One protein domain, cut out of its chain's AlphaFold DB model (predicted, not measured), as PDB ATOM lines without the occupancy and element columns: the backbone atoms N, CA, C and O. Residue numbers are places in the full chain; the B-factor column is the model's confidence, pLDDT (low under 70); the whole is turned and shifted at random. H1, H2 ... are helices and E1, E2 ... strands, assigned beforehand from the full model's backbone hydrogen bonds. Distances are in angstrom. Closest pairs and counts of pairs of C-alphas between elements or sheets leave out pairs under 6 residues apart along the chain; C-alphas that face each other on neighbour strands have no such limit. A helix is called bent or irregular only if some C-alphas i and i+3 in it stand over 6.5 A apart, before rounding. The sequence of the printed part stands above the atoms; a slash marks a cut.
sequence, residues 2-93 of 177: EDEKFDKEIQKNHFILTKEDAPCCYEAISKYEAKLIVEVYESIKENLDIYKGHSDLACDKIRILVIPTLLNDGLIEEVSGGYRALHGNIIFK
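AT A GLANCE: This is residues 2 to 93 of the 177 residues of an uncharacterized protein of Fluviispira sanaruensis (UniProt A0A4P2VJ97). Three helices make the core, with H3 in the middle: H4 crosses H3, H2 packs beside the later part of H4, and two small two-stranded sheets pack on H3, the parallel pair E1 and E4 through E4 and the hairpin E2 and E3 through E3. H1 reaches away from this core as an arm at one end of the longest axis, and the tip of the hairpin lies toward the other end. The printed part has 92 residues, with four named helices and four named strands in the order H1 E1 H2 H3 H4 E2 E3 E4, and its class is mixed, helices and strands. It is compact, with a radius of gyration of the C-alphas of 13.4 A, and spans 42 by 28 by 24 A, only just elongated.

HOW THE PARTS SIT: E1, residues 14 to 17, and E4, residues 89 to 92, are parallel neighbours at 34 degrees; N 15 and O 89 are 2.8 A apart, within hydrogen-bond range. The closest C-alphas of E4 and H3, residues 34 to 45, are those of Ile 90 and Val 38, 6.5 A apart. E2, residues 76 to 79, and E3, residues 82 to 85, form an antiparallel hairpin at 143 degrees, with N 77 and O 84 3.0 A apart, within hydrogen-bond range. The closest C-alphas of H3 and E3 are those of Lys 45 and Ala 85, 5.0 A apart. H4, residues 56 to 72, touches H3 about perpendicular, at 74 degrees, and H3 touches it with residues 36 to 41 alone; the closest C-alphas, of Ile 37 and Val 66, are 5.8 A apart. H2, residues 23 to 31, touches H4 at a shallow tilt of 26 degrees, opposite ways, meeting residues 65 to 72 of H4 alone; the closest C-alphas, of Cys 24 and Thr 69, are 5.4 A apart. H1, residues 2 to 13, is apart from H2, H3 and H4. Every O i to N i+4 pair is within hydrogen-bond range in H2 and H3, against 7 of 8 in H1 and 11 of 13 in H4.

IN THESE COORDINATES: H1 begins at C-alpha 2 (171.130, 176.583, 224.355) and measures 17.5 A; E1 measures 9.2 A, H2 12.7 A and H3 16.8 A. H4 measures 23.5 A from C-alpha 56 (190.059, 171.206, 186.828). It has a kink of 26 degrees near residue 64 and is only just irregular, with C-alphas 64 and 67 6.9 A apart. E2 measures 9.4 A, E3 10.4 A and E4 10.5 A, ending at C-alpha 92 (181.881, 180.900, 208.538).

THE WHOLE: The two C-alphas farthest apart are those of Glu 2 and Ser 80, 44.2 A. The printed part has no cut and no long link; the link from H3 to H4, 10 residues, is short, and the others are tight. The mean pLDDT of the printed part is 80.1; residues 2 to 14, 30 to 33, 91 and 93 are under 70, and H1 has a mean of 49.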
ATOM      1  N   GLU A   2     170.337 177.635 225.022       35.34
ATOM      2  CA  GLU A   2     171.130 176.583 224.355       35.34
ATOM      3  C   GLU A   2     172.059 177.126 223.253       35.34
ATOM      4  O   GLU A   2     173.236 176.769 223.233       35.34
ATOM      5  N   ASP A   3     171.586 178.074 222.432       42.91
ATOM      6  CA  ASP A   3     172.385 178.710 221.366       42.91
ATOM      7  C   ASP A   3     173.672 179.377 221.890       42.91
ATOM      8  O   ASP A   3     174.748 179.186 221.335       42.91
ATOM      9  N   GLU A   4     173.608 180.092 223.021       44.47
ATOM     10  CA  GLU A   4     174.791 180.738 223.619       44.47
ATOM     11  C   GLU A   4     175.818 179.741 224.166       44.47
ATOM     12  O   GLU A   4     177.009 180.047 224.232       44.47
ATOM     13  N   LYS A   5     175.377 178.558 224.606       42.91
ATOM     14  CA  LYS A   5     176.275 177.516 225.113       42.91
ATOM     15  C   LYS A   5     176.970 176.801 223.953       42.91
ATOM     16  O   LYS A   5     178.170 176.550 224.038       42.91
ATOM     17  N   PHE A   6     176.231 176.538 222.878       43.19
ATOM     18  CA  PHE A   6     176.749 175.955 221.642       43.19
ATOM     19  C   PHE A   6     177.745 176.890 220.941       43.19
ATOM     20  O   PHE A   6     178.851 176.467 220.604       43.19
ATOM     21  N   ASP A   7     177.413 178.179 220.826       47.56
ATOM     22  CA  ASP A   7     178.300 179.195 220.250       47.56
ATOM     23  C   ASP A   7     179.616 179.306 221.034       47.56
ATOM     24  O   ASP A   7     180.690 179.361 220.435       47.56
ATOM     25  N   LYS A   8     179.565 179.248 222.373       51.25
ATOM     26  CA  LYS A   8     180.767 179.252 223.227       51.25
ATOM     27  C   LYS A   8     181.651 178.021 223.024       51.25
ATOM     28  O   LYS A   8     182.874 178.128 223.069       51.25
ATOM     29  N   GLU A   9     181.057 176.848 222.824       52.81
ATOM     30  CA  GLU A   9     181.805 175.605 222.605       52.81
ATOM     31  C   GLU A   9     182.470 175.570 221.221       52.81
ATOM     32  O   GLU A   9     183.597 175.092 221.079       52.81
ATOM     33  N   ILE A  10     181.809 176.134 220.209       50.62
ATOM     34  CA  ILE A  10     182.378 176.308 218.872       50.62
ATOM     35  C   ILE A  10     183.529 177.315 218.894       50.62
ATOM     36  O   ILE A  10     184.617 176.982 218.425       50.62
ATOM     37  N   GLN A  11     183.318 178.493 219.489       57.84
ATOM     38  CA  GLN A  11     184.328 179.557 219.605       57.84
ATOM     39  C   GLN A  11     185.594 179.105 220.336       57.84
ATOM     40  O   GLN A  11     186.667 179.657 220.119       57.84
ATOM     41  N   LYS A  12     185.487 178.095 221.205       63.00
ATOM     42  CA  LYS A  12     186.637 177.531 221.914       63.00
ATOM     43  C   LYS A  12     187.566 176.720 221.003       63.00
ATOM     44  O   LYS A  12     188.753 176.625 221.294       63.00
ATOM     45  N   ASN A  13     187.025 176.112 219.948       59.69
ATOM     46  CA  ASN A  13     187.737 175.131 219.124       59.69
ATOM     47  C   ASN A  13     187.947 175.586 217.669       59.69
ATOM     48  O   ASN A  13     188.704 174.944 216.947       59.69
ATOM     49  N   HIS A  14     187.275 176.657 217.236       68.25
ATOM     50  CA  HIS A  14     187.301 177.145 215.857       68.25
ATOM     51  C   HIS A  14     187.487 178.661 215.817       68.25
ATOM     52  O   HIS A  14     186.973 179.385 216.670       68.25
ATOM     53  N   PHE A  15     188.163 179.133 214.776       73.50
ATOM     54  CA  PHE A  15     188.172 180.533 214.393       73.50
ATOM     55  C   PHE A  15     186.910 180.834 213.577       73.50
ATOM     56  O   PHE A  15     186.650 180.212 212.544       73.50
ATOM     57  N   ILE A  16     186.080 181.744 214.085       72.25
ATOM     58  CA  ILE A  16     184.813 182.095 213.446       72.25
ATOM     59  C   ILE A  16     185.045 183.280 212.526       72.25
ATOM     60  O   ILE A  16     185.192 184.392 213.010       72.25
ATOM     61  N   LEU A  17     184.983 183.031 211.222       73.12
ATOM     62  CA  LEU A  17     185.047 184.049 210.187       73.12
ATOM     63  C   LEU A  17     183.736 184.836 210.138       73.12
ATOM     64  O   LEU A  17     182.644 184.276 209.947       73.12
ATOM     65  N   THR A  18     183.861 186.145 210.276       76.19
ATOM     66  CA  THR A  18     182.820 187.147 210.088       76.19
ATOM     67  C   THR A  18     183.170 188.056 208.911       76.19
ATOM     68  O   THR A  18     184.198 187.925 208.247       76.19
ATOM     69  N   LYS A  19     182.263 188.979 208.587       79.31
ATOM     70  CA  LYS A  19     182.508 189.956 207.525       79.31
ATOM     71  C   LYS A  19     183.581 190.975 207.927       79.31
ATOM     72  O   LYS A  19     184.177 191.609 207.065       79.31
ATOM     73  N   GLU A  20     183.766 191.172 209.226       83.88
ATOM     74  CA  GLU A  20     184.655 192.175 209.796       83.88
ATOM     75  C   GLU A  20     186.110 191.699 209.867       83.88
ATOM     76  O   GLU A  20     187.003 192.511 209.643       83.88
ATOM     77  N   ASP A  21     186.352 190.421 210.166       83.00
ATOM     78  CA  ASP A  21     187.702 189.858 210.320       83.00
ATOM     79  C   ASP A  21     188.224 189.140 209.066       83.00
ATOM     80  O   ASP A  21     189.433 189.114 208.855       83.00
ATOM     81  N   ALA A  22     187.337 188.629 208.208       86.81
ATOM     82  CA  ALA A  22     187.683 187.971 206.950       86.81
ATOM     83  C   ALA A  22     186.808 188.467 205.779       86.81
ATOM     84  O   ALA A  22     186.008 187.710 205.202       86.81
ATOM     85  N   PRO A  23     186.893 189.767 205.440       88.88
ATOM     86  CA  PRO A  23     186.027 190.398 204.451       88.88
ATOM     87  C   PRO A  23     186.164 189.798 203.047       88.88
ATOM     88  O   PRO A  23     185.146 189.651 202.362       88.88
ATOM     89  N   CYS A  24     187.372 189.426 202.608       89.75
ATOM     90  CA  CYS A  24     187.568 188.842 201.281       89.75
ATOM     91  C   CYS A  24     186.938 187.447 201.196       89.75
ATOM     92  O   CYS A  24     186.281 187.127 200.206       89.75
ATOM     93  N   CYS A  25     187.070 186.631 202.240       86.06
ATOM     94  CA  CYS A  25     186.467 185.309 202.355       86.06
ATOM     95  C   CYS A  25     184.949 185.416 202.359       86.06
ATOM     96  O   CYS A  25     184.274 184.675 201.645       86.06
ATOM     97  N   TYR A  26     184.403 186.382 203.097       80.00
ATOM     98  CA  TYR A  26     182.967 186.637 203.114       80.00
ATOM     99  C   TYR A  26     182.443 187.076 201.734       80.00
ATOM    100  O   TYR A  26     181.363 186.660 201.304       80.00
ATOM    101  N   GLU A  27     183.222 187.866 200.990       81.12
ATOM    102  CA  GLU A  27     182.916 188.211 199.602       81.12
ATOM    103  C   GLU A  27     183.003 186.989 198.676       81.12
ATOM    104  O   GLU A  27     182.111 186.779 197.847       81.12
ATOM    105  N   ALA A  28     184.022 186.145 198.836       79.44
ATOM    106  CA  ALA A  28     184.168 184.917 198.068       79.44
ATOM    107  C   ALA A  28     182.971 183.980 198.275       79.44
ATOM    108  O   ALA A  28     182.499 183.413 197.298       79.44
ATOM    109  N   ILE A  29     182.387 183.899 199.475       72.06
ATOM    110  CA  ILE A  29     181.144 183.138 199.723       72.06
ATOM    111  C   ILE A  29     179.950 183.695 198.962       72.06
ATOM    112  O   ILE A  29     179.113 182.948 198.466       72.06
ATOM    113  N   SER A  30     179.836 185.014 198.848       65.81
ATOM    114  CA  SER A  30     178.733 185.595 198.075       65.81
ATOM    115  C   SER A  30     178.796 185.211 196.587       65.81
ATOM    116  O   SER A  30     177.769 185.183 195.905       65.81
ATOM    117  N   LYS A  31     180.001 184.881 196.104       64.19
ATOM    118  CA  LYS A  31     180.317 184.502 194.721       64.19
ATOM    119  C   LYS A  31     180.500 182.988 194.538       64.19
ATOM    120  O   LYS A  31     180.495 182.518 193.401       64.19
ATOM    121  N   TYR A  32     180.694 182.239 195.624       69.62
ATOM    122  CA  TYR A  32     181.195 180.870 195.611       69.62
ATOM    123  C   TYR A  32     180.716 180.025 196.802       69.62
ATOM    124  O   TYR A  32     180.122 180.497 197.763       69.62
ATOM    125  N   GLU A  33     180.997 178.728 196.764       68.81
ATOM    126  CA  GLU A  33     180.681 177.797 197.838       68.81
ATOM    127  C   GLU A  33     181.647 177.982 199.018       68.81
ATOM    128  O   GLU A  33     182.822 177.625 198.930       68.81
ATOM    129  N   ALA A  34     181.135 178.466 200.156       70.88
ATOM    130  CA  ALA A  34     181.877 178.573 201.423       70.88
ATOM    131  C   ALA A  34     182.642 177.295 201.796       70.88
ATOM    132  O   ALA A  34     183.730 177.350 202.364       70.88
ATOM    133  N   LYS A  35     182.082 176.143 201.420       74.00
ATOM    134  CA  LYS A  35     182.687 174.825 201.571       74.00
ATOM    135  C   LYS A  35     184.084 174.734 200.968       74.00
ATOM    136  O   LYS A  35     184.978 174.263 201.655       74.00
ATOM    137  N   LEU A  36     184.284 175.197 199.733       79.19
ATOM    138  CA  LEU A  36     185.585 175.078 199.073       79.19
ATOM    139  C   LEU A  36     186.660 175.883 199.811       79.19
ATOM    140  O   LEU A  36     187.796 175.441 199.896       79.19
ATOM    141  N   ILE A  37     186.298 177.036 200.379       85.56
ATOM    142  CA  ILE A  37     187.230 177.853 201.167       85.56
ATOM    143  C   ILE A  37     187.664 177.101 202.429       85.56
ATOM    144  O   ILE A  37     188.857 177.021 202.707       85.56
ATOM    145  N   VAL A  38     186.705 176.511 203.152       82.56
ATOM    146  CA  VAL A  38     186.986 175.707 204.353       82.56
ATOM    147  C   VAL A  38     187.828 174.477 204.005       82.56
ATOM    148  O   VAL A  38     188.840 174.241 204.648       82.56
ATOM    149  N   GLU A  39     187.466 173.726 202.960       81.25
ATOM    150  CA  GLU A  39     188.212 172.532 202.535       81.25
ATOM    151  C   GLU A  39     189.662 172.856 202.160       81.25
ATOM    152  O   GLU A  39     190.576 172.164 202.596       81.25
ATOM    153  N   VAL A  40     189.887 173.923 201.386       89.25
ATOM    154  CA  VAL A  40     191.242 174.345 201.010       89.25
ATOM    155  C   VAL A  40     192.041 174.761 202.237       89.25
ATOM    156  O   VAL A  40     193.192 174.356 202.372       89.25
ATOM    157  N   TYR A  41     191.445 175.545 203.138       89.31
ATOM    158  CA  TYR A  41     192.118 175.967 204.364       89.31
ATOM    159  C   TYR A  41     192.547 174.775 205.223       89.31
ATOM    160  O   TYR A  41     193.652 174.744 205.756       89.31
ATOM    161  N   GLU A  42     191.682 173.779 205.343       83.88
ATOM    162  CA  GLU A  42     191.916 172.627 206.206       83.88
ATOM    163  C   GLU A  42     192.938 171.677 205.584       83.88
ATOM    164  O   GLU A  42     193.838 171.215 206.278       83.88
ATOM    165  N   SER A  43     192.923 171.513 204.258       86.88
ATOM    166  CA  SER A  43     194.026 170.868 203.540       86.88
ATOM    167  C   SER A  43     195.360 171.586 203.769       86.88
ATOM    168  O   SER A  43     196.365 170.923 204.006       86.88
ATOM    169  N   ILE A  44     195.392 172.927 203.766       91.69
ATOM    170  CA  ILE A  44     196.610 173.696 204.088       91.69
ATOM    171  C   ILE A  44     197.056 173.436 205.531       91.69
ATOM    172  O   ILE A  44     198.235 173.201 205.781       91.69
ATOM    173  N   LYS A  45     196.122 173.459 206.483       89.69
ATOM    174  CA  LYS A  45     196.400 173.231 207.904       89.69
ATOM    175  C   LYS A  45     196.981 171.838 208.170       89.69
ATOM    176  O   LYS A  45     197.916 171.715 208.957       89.69
ATOM    177  N   GLU A  46     196.461 170.820 207.494       86.75
ATOM    178  CA  GLU A  46     196.912 169.428 207.608       86.75
ATOM    179  C   GLU A  46     198.099 169.093 206.673       86.75
ATOM    180  O   GLU A  46     198.547 167.950 206.623       86.75
ATOM    181  N   ASN A  47     198.652 170.078 205.946       87.62
ATOM    182  CA  ASN A  47     199.722 169.903 204.950       87.62
ATOM    183  C   ASN A  47     199.399 168.856 203.864       87.62
ATOM    184  O   ASN A  47     200.268 168.102 203.416       87.62
ATOM    185  N   LEU A  48     198.140 168.808 203.439       87.19
ATOM    186  CA  LEU A  48     197.649 167.949 202.369       87.19
ATOM    187  C   LEU A  48     197.707 168.664 201.014       87.19
ATOM    188  O   LEU A  48     197.720 169.893 200.920       87.19
ATOM    189  N   ASP A  49     197.694 167.880 199.934       87.12
ATOM    190  CA  ASP A  49     197.580 168.416 198.578       87.12
ATOM    191  C   ASP A  49     196.196 169.050 198.361       87.12
ATOM    192  O   ASP A  49     195.182 168.356 198.256       87.12
ATOM    193  N   ILE A  50     196.174 170.380 198.252       89.94
ATOM    194  CA  ILE A  50     194.964 171.199 198.100       89.94
ATOM    195  C   ILE A  50     194.219 170.975 196.776       89.94
ATOM    196  O   ILE A  50     193.078 171.413 196.648       89.94
ATOM    197  N   TYR A  51     194.835 170.326 195.784       89.00
ATOM    198  CA  TYR A  51     194.217 170.053 194.481       89.00
ATOM    199  C   TYR A  51     193.721 168.611 194.349       89.00
ATOM    200  O   TYR A  51     192.939 168.299 193.446       89.00
ATOM    201  N   LYS A  52     194.148 167.715 195.245       83.00
ATOM    202  CA  LYS A  52     193.813 166.293 195.172       83.00
ATOM    203  C   LYS A  52     192.301 166.086 195.285       83.00
ATOM    204  O   LYS A  52     191.656 166.535 196.226       83.00
ATOM    205  N   GLY A  53     191.730 165.363 194.320       75.75
ATOM    206  CA  GLY A  53     190.299 165.028 194.305       75.75
ATOM    207  C   GLY A  53     189.369 166.164 193.860       75.75
ATOM    208  O   GLY A  53     188.149 165.993 193.904       75.75
ATOM    209  N   HIS A  54     189.909 167.298 193.407       78.75
ATOM    210  CA  HIS A  54     189.142 168.386 192.802       78.75
ATOM    211  C   HIS A  54     189.168 168.302 191.266       78.75
ATOM    212  O   HIS A  54     190.137 167.844 190.667       78.75
ATOM    213  N   SER A  55     188.083 168.728 190.611       80.44
ATOM    214  CA  SER A  55     188.041 168.865 189.148       80.44
ATOM    215  C   SER A  55     188.881 170.055 188.675       80.44
ATOM    216  O   SER A  55     189.091 170.989 189.446       80.44
ATOM    217  N   ASP A  56     189.277 170.091 187.399       83.12
ATOM    218  CA  ASP A  56     190.059 171.206 186.828       83.12
ATOM    219  C   ASP A  56     189.410 172.572 187.084       83.12
ATOM    220  O   ASP A  56     190.062 173.515 187.530       83.12
ATOM    221  N   LEU A  57     188.086 172.654 186.908       83.31
ATOM    222  CA  LEU A  57     187.321 173.865 187.198       83.31
ATOM    223  C   LEU A  57     187.440 174.281 188.671       83.31
ATOM    224  O   LEU A  57     187.512 175.471 188.971       83.31
ATOM    225  N   ALA A  58     187.410 173.323 189.601       81.12
ATOM    226  CA  ALA A  58     187.601 173.599 191.021       81.12
ATOM    227  C   ALA A  58     189.048 174.018 191.309       81.12
ATOM    228  O   ALA A  58     189.242 175.010 192.003       81.12
ATOM    229  N   CYS A  59     190.043 173.357 190.720       87.88
ATOM    230  CA  CYS A  59     191.456 173.720 190.845       87.88
ATOM    231  C   CYS A  59     191.741 175.154 190.375       87.88
ATOM    232  O   CYS A  59     192.442 175.899 191.064       87.88
ATOM    233  N   ASP A  60     191.147 175.579 189.257       90.88
ATOM    234  CA  ASP A  60     191.259 176.961 188.785       90.88
ATOM    235  C   ASP A  60     190.690 177.944 189.805       90.88
ATOM    236  O   ASP A  60     191.335 178.935 190.140       90.88
ATOM    237  N   LYS A  61     189.522 177.644 190.378       88.25
ATOM    238  CA  LYS A  61     188.901 178.479 191.418       88.25
ATOM    239  C   LYS A  61     189.731 178.534 192.696       88.25
ATOM    240  O   LYS A  61     189.846 179.605 193.293       88.25
ATOM    241  N   ILE A  62     190.334 177.414 193.097       91.69
ATOM    242  CA  ILE A  62     191.263 177.366 194.231       91.69
ATOM    243  C   ILE A  62     192.408 178.356 193.989       91.69
ATOM    244  O   ILE A  62     192.692 179.192 194.845       91.69
ATOM    245  N   ARG A  63     193.009 178.315 192.793       93.88
ATOM    246  CA  ARG A  63     194.156 179.150 192.418       93.88
ATOM    247  C   ARG A  63     193.817 180.636 192.307       93.88
ATOM    248  O   ARG A  63     194.571 181.461 192.810       93.88
ATOM    249  N   ILE A  64     192.728 180.987 191.623       92.38
ATOM    250  CA  ILE A  64     192.439 182.389 191.266       92.38
ATOM    251  C   ILE A  64     191.636 183.139 192.328       92.38
ATOM    252  O   ILE A  64     191.644 184.366 192.330       92.38
ATOM    253  N   LEU A  65     190.900 182.421 193.179       90.31
ATOM    254  CA  LEU A  65     189.961 183.028 194.119       90.31
ATOM    255  C   LEU A  65     190.264 182.620 195.554       90.31
ATOM    256  O   LEU A  65     190.487 183.499 196.379       90.31
ATOM    257  N   VAL A  66     190.288 181.319 195.861       92.19
ATOM    258  CA  VAL A  66     190.344 180.852 197.257       92.19
ATOM    259  C   VAL A  66     191.674 181.199 197.916       92.19
ATOM    260  O   VAL A  66     191.672 181.860 198.949       92.19
ATOM    261  N   ILE A  67     192.802 180.812 197.313       95.44
ATOM    262  CA  ILE A  67     194.131 181.093 197.873       95.44
ATOM    263  C   ILE A  67     194.363 182.607 198.042       95.44
ATOM    264  O   ILE A  67     194.684 183.015 199.158       95.44
ATOM    265  N   PRO A  68     194.149 183.463 197.017       95.62
ATOM    266  CA  PRO A  68     194.301 184.910 197.182       95.62
ATOM    267  C   PRO A  68     193.430 185.482 198.298       95.62
ATOM    268  O   PRO A  68     193.850 186.374 199.025       95.62
ATOM    269  N   THR A  69     192.220 184.955 198.447       94.50
ATOM    270  CA  THR A  69     191.276 185.396 199.470       94.50
ATOM    271  C   THR A  69     191.743 185.027 200.881       94.50
ATOM    272  O   THR A  69     191.742 185.885 201.759       94.50
ATOM    273  N   LEU A  70     192.215 183.792 201.084       95.31
ATOM    274  CA  LEU A  70     192.781 183.344 202.360       95.31
ATOM    275  C   LEU A  70     194.055 184.124 202.738       95.31
ATOM    276  O   LEU A  70     194.259 184.416 203.915       95.31
ATOM    277  N   LEU A  71     194.896 184.468 201.754       97.12
ATOM    278  CA  LEU A  71     196.093 185.297 201.951       97.12
ATOM    279  C   LEU A  71     195.729 186.740 202.324       97.12
ATOM    280  O   LEU A  71     196.302 187.295 203.258       97.12
ATOM    281  N   ASN A  72     194.774 187.346 201.612       96.69
ATOM    282  CA  ASN A  72     194.356 188.731 201.849       96.69
ATOM    283  C   ASN A  72     193.756 188.932 203.243       96.69
ATOM    284  O   ASN A  72     194.028 189.950 203.875       96.69
ATOM    285  N   ASP A  73     192.986 187.958 203.726       94.75
ATOM    286  CA  ASP A  73     192.420 187.993 205.078       94.75
ATOM    287  C   ASP A  73     193.415 187.524 206.156       94.75
ATOM    288  O   ASP A  73     193.060 187.438 207.328       94.75
ATOM    289  N   GLY A  74     194.663 187.206 205.790       95.38
ATOM    290  CA  GLY A  74     195.696 186.789 206.742       95.38
ATOM    291  C   GLY A  74     195.382 185.470 207.449       95.38
ATOM    292  O   GLY A  74     195.856 185.241 208.558       95.38
ATOM    293  N   LEU A  75     194.583 184.603 206.826       94.81
ATOM    294  CA  LEU A  75     194.244 183.288 207.373       94.81
ATOM    295  C   LEU A  75     195.341 182.265 207.079       94.81
ATOM    296  O   LEU A  75     195.568 181.335 207.855       94.81
ATOM    297  N   ILE A  76     196.029 182.449 205.955       97.44
ATOM    298  CA  ILE A  76     197.209 181.680 205.577       97.44
ATOM    299  C   ILE A  76     198.343 182.635 205.214       97.44
ATOM    300  O   ILE A  76     198.117 183.799 204.887       97.44
ATOM    301  N   GLU A  77     199.559 182.114 205.194       97.50
ATOM    302  CA  GLU A  77     200.721 182.791 204.624       97.50
ATOM    303  C   GLU A  77     201.469 181.866 203.661       97.50
ATOM    304  O   GLU A  77     201.366 180.639 203.745       97.50
ATOM    305  N   GLU A  78     202.228 182.460 202.746       97.06
ATOM    306  CA  GLU A  78     203.110 181.728 201.843       97.06
ATOM    307  C   GLU A  78     204.438 181.414 202.545       97.06
ATOM    308  O   GLU A  78     205.086 182.289 203.124       97.06
ATOM    309  N   VAL A  79     204.846 180.149 202.494       95.62
ATOM    310  CA  VAL A  79     206.090 179.644 203.085       95.62
ATOM    311  C   VAL A  79     206.875 178.850 202.048       95.62
ATOM    312  O   VAL A  79     206.363 178.476 200.993       95.62
ATOM    313  N   SER A  80     208.142 178.551 202.340       92.00
ATOM    314  CA  SER A  80     208.931 177.683 201.464       92.00
ATOM    315  C   SER A  80     208.244 176.319 201.327       92.00
ATOM    316  O   SER A  80     208.118 175.586 202.304       92.00
ATOM    317  N   GLY A  81     207.782 176.003 200.115       86.06
ATOM    318  CA  GLY A  81     207.099 174.744 199.809       86.06
ATOM    319  C   GLY A  81     205.568 174.795 199.808       86.06
ATOM    320  O   GLY A  81     204.965 173.760 199.546       86.06
ATOM    321  N   GLY A  82     204.930 175.950 200.039       93.31
ATOM    322  CA  GLY A  82     203.474 176.077 199.916       93.31
ATOM    323  C   GLY A  82     202.876 177.134 200.836       93.31
ATOM    324  O   GLY A  82     203.321 178.278 200.857       93.31
ATOM    325  N   TYR A  83     201.855 176.741 201.596       96.75
ATOM    326  CA  TYR A  83     201.107 177.633 202.479       96.75
ATOM    327  C   TYR A  83     201.083 177.096 203.903       96.75
ATOM    328  O   TYR A  83     201.144 175.888 204.121       96.75
ATOM    329  N   ARG A  84     200.953 178.002 204.869       95.94
ATOM    330  CA  ARG A  84     200.792 177.678 206.287       95.94
ATOM    331  C   ARG A  84     199.537 178.345 206.833       95.94
ATOM    332  O   ARG A  84     199.347 179.540 206.632       95.94
ATOM    333  N   ALA A  85     198.708 177.583 207.543       94.75
ATOM    334  CA  ALA A  85     197.547 178.110 208.258       94.75
ATOM    335  C   ALA A  85     197.974 178.905 209.503       94.75
ATOM    336  O   ALA A  85     198.860 178.475 210.245       94.75
ATOM    337  N   LEU A  86     197.336 180.055 209.737       93.56
ATOM    338  CA  LEU A  86     197.651 180.967 210.846       93.56
ATOM    339  C   LEU A  86     196.673 180.861 212.023       93.56
ATOM    340  O   LEU A  86     196.962 181.344 213.120       93.56
ATOM    341  N   HIS A  87     195.544 180.179 211.829       86.69
ATOM    342  CA  HIS A  87     194.540 179.926 212.858       86.69
ATOM    343  C   HIS A  87     194.223 178.427 212.980       86.69
ATOM    344  O   HIS A  87     194.670 177.600 212.184       86.69
ATOM    345  N   GLY A  88     193.428 178.065 213.992       78.06
ATOM    346  CA  GLY A  88     192.839 176.727 214.090       78.06
ATOM    347  C   GLY A  88     191.819 176.464 212.978       78.06
ATOM    348  O   GLY A  88     191.778 177.178 211.978       78.06
ATOM    349  N   ASN A  89     190.967 175.455 213.162       74.25
ATOM    350  CA  ASN A  89     189.890 175.166 212.214       74.25
ATOM    351  C   ASN A  89     189.029 176.410 211.986       74.25
ATOM    352  O   ASN A  89     188.679 177.091 212.955       74.25
ATOM    353  N   ILE A  90     188.659 176.692 210.738       72.44
ATOM    354  CA  ILE A  90     187.841 177.865 210.413       72.44
ATOM    355  C   ILE A  90     186.398 177.467 210.146       72.44
ATOM    356  O   ILE A  90     186.107 176.429 209.552       72.44
ATOM    357  N   ILE A  91     185.473 178.334 210.539       67.81
ATOM    358  CA  ILE A  91     184.074 178.232 210.131       67.81
ATOM    359  C   ILE A  91     183.530 179.609 209.779       67.81
ATOM    360  O   ILE A  91     183.894 180.605 210.395       67.81
ATOM    361  N   PHE A  92     182.602 179.667 208.831       70.62
ATOM    362  CA  PHE A  92     181.881 180.900 208.538       70.62
ATOM    363  C   PHE A  92     180.635 181.029 209.394       70.62
ATOM    364  O   PHE A  92     179.808 180.113 209.447       70.62
ATOM    365  N   LYS A  93     180.441 182.207 209.989       65.81
ATOM    366  CA  LYS A  93     179.159 182.565 210.592       65.81
ATOM    367  C   LYS A  93     178.235 183.143 209.529       65.81
ATOM    368  O   LYS A  93     178.191 184.349 209.325       65.81
TER     369      LYS A  93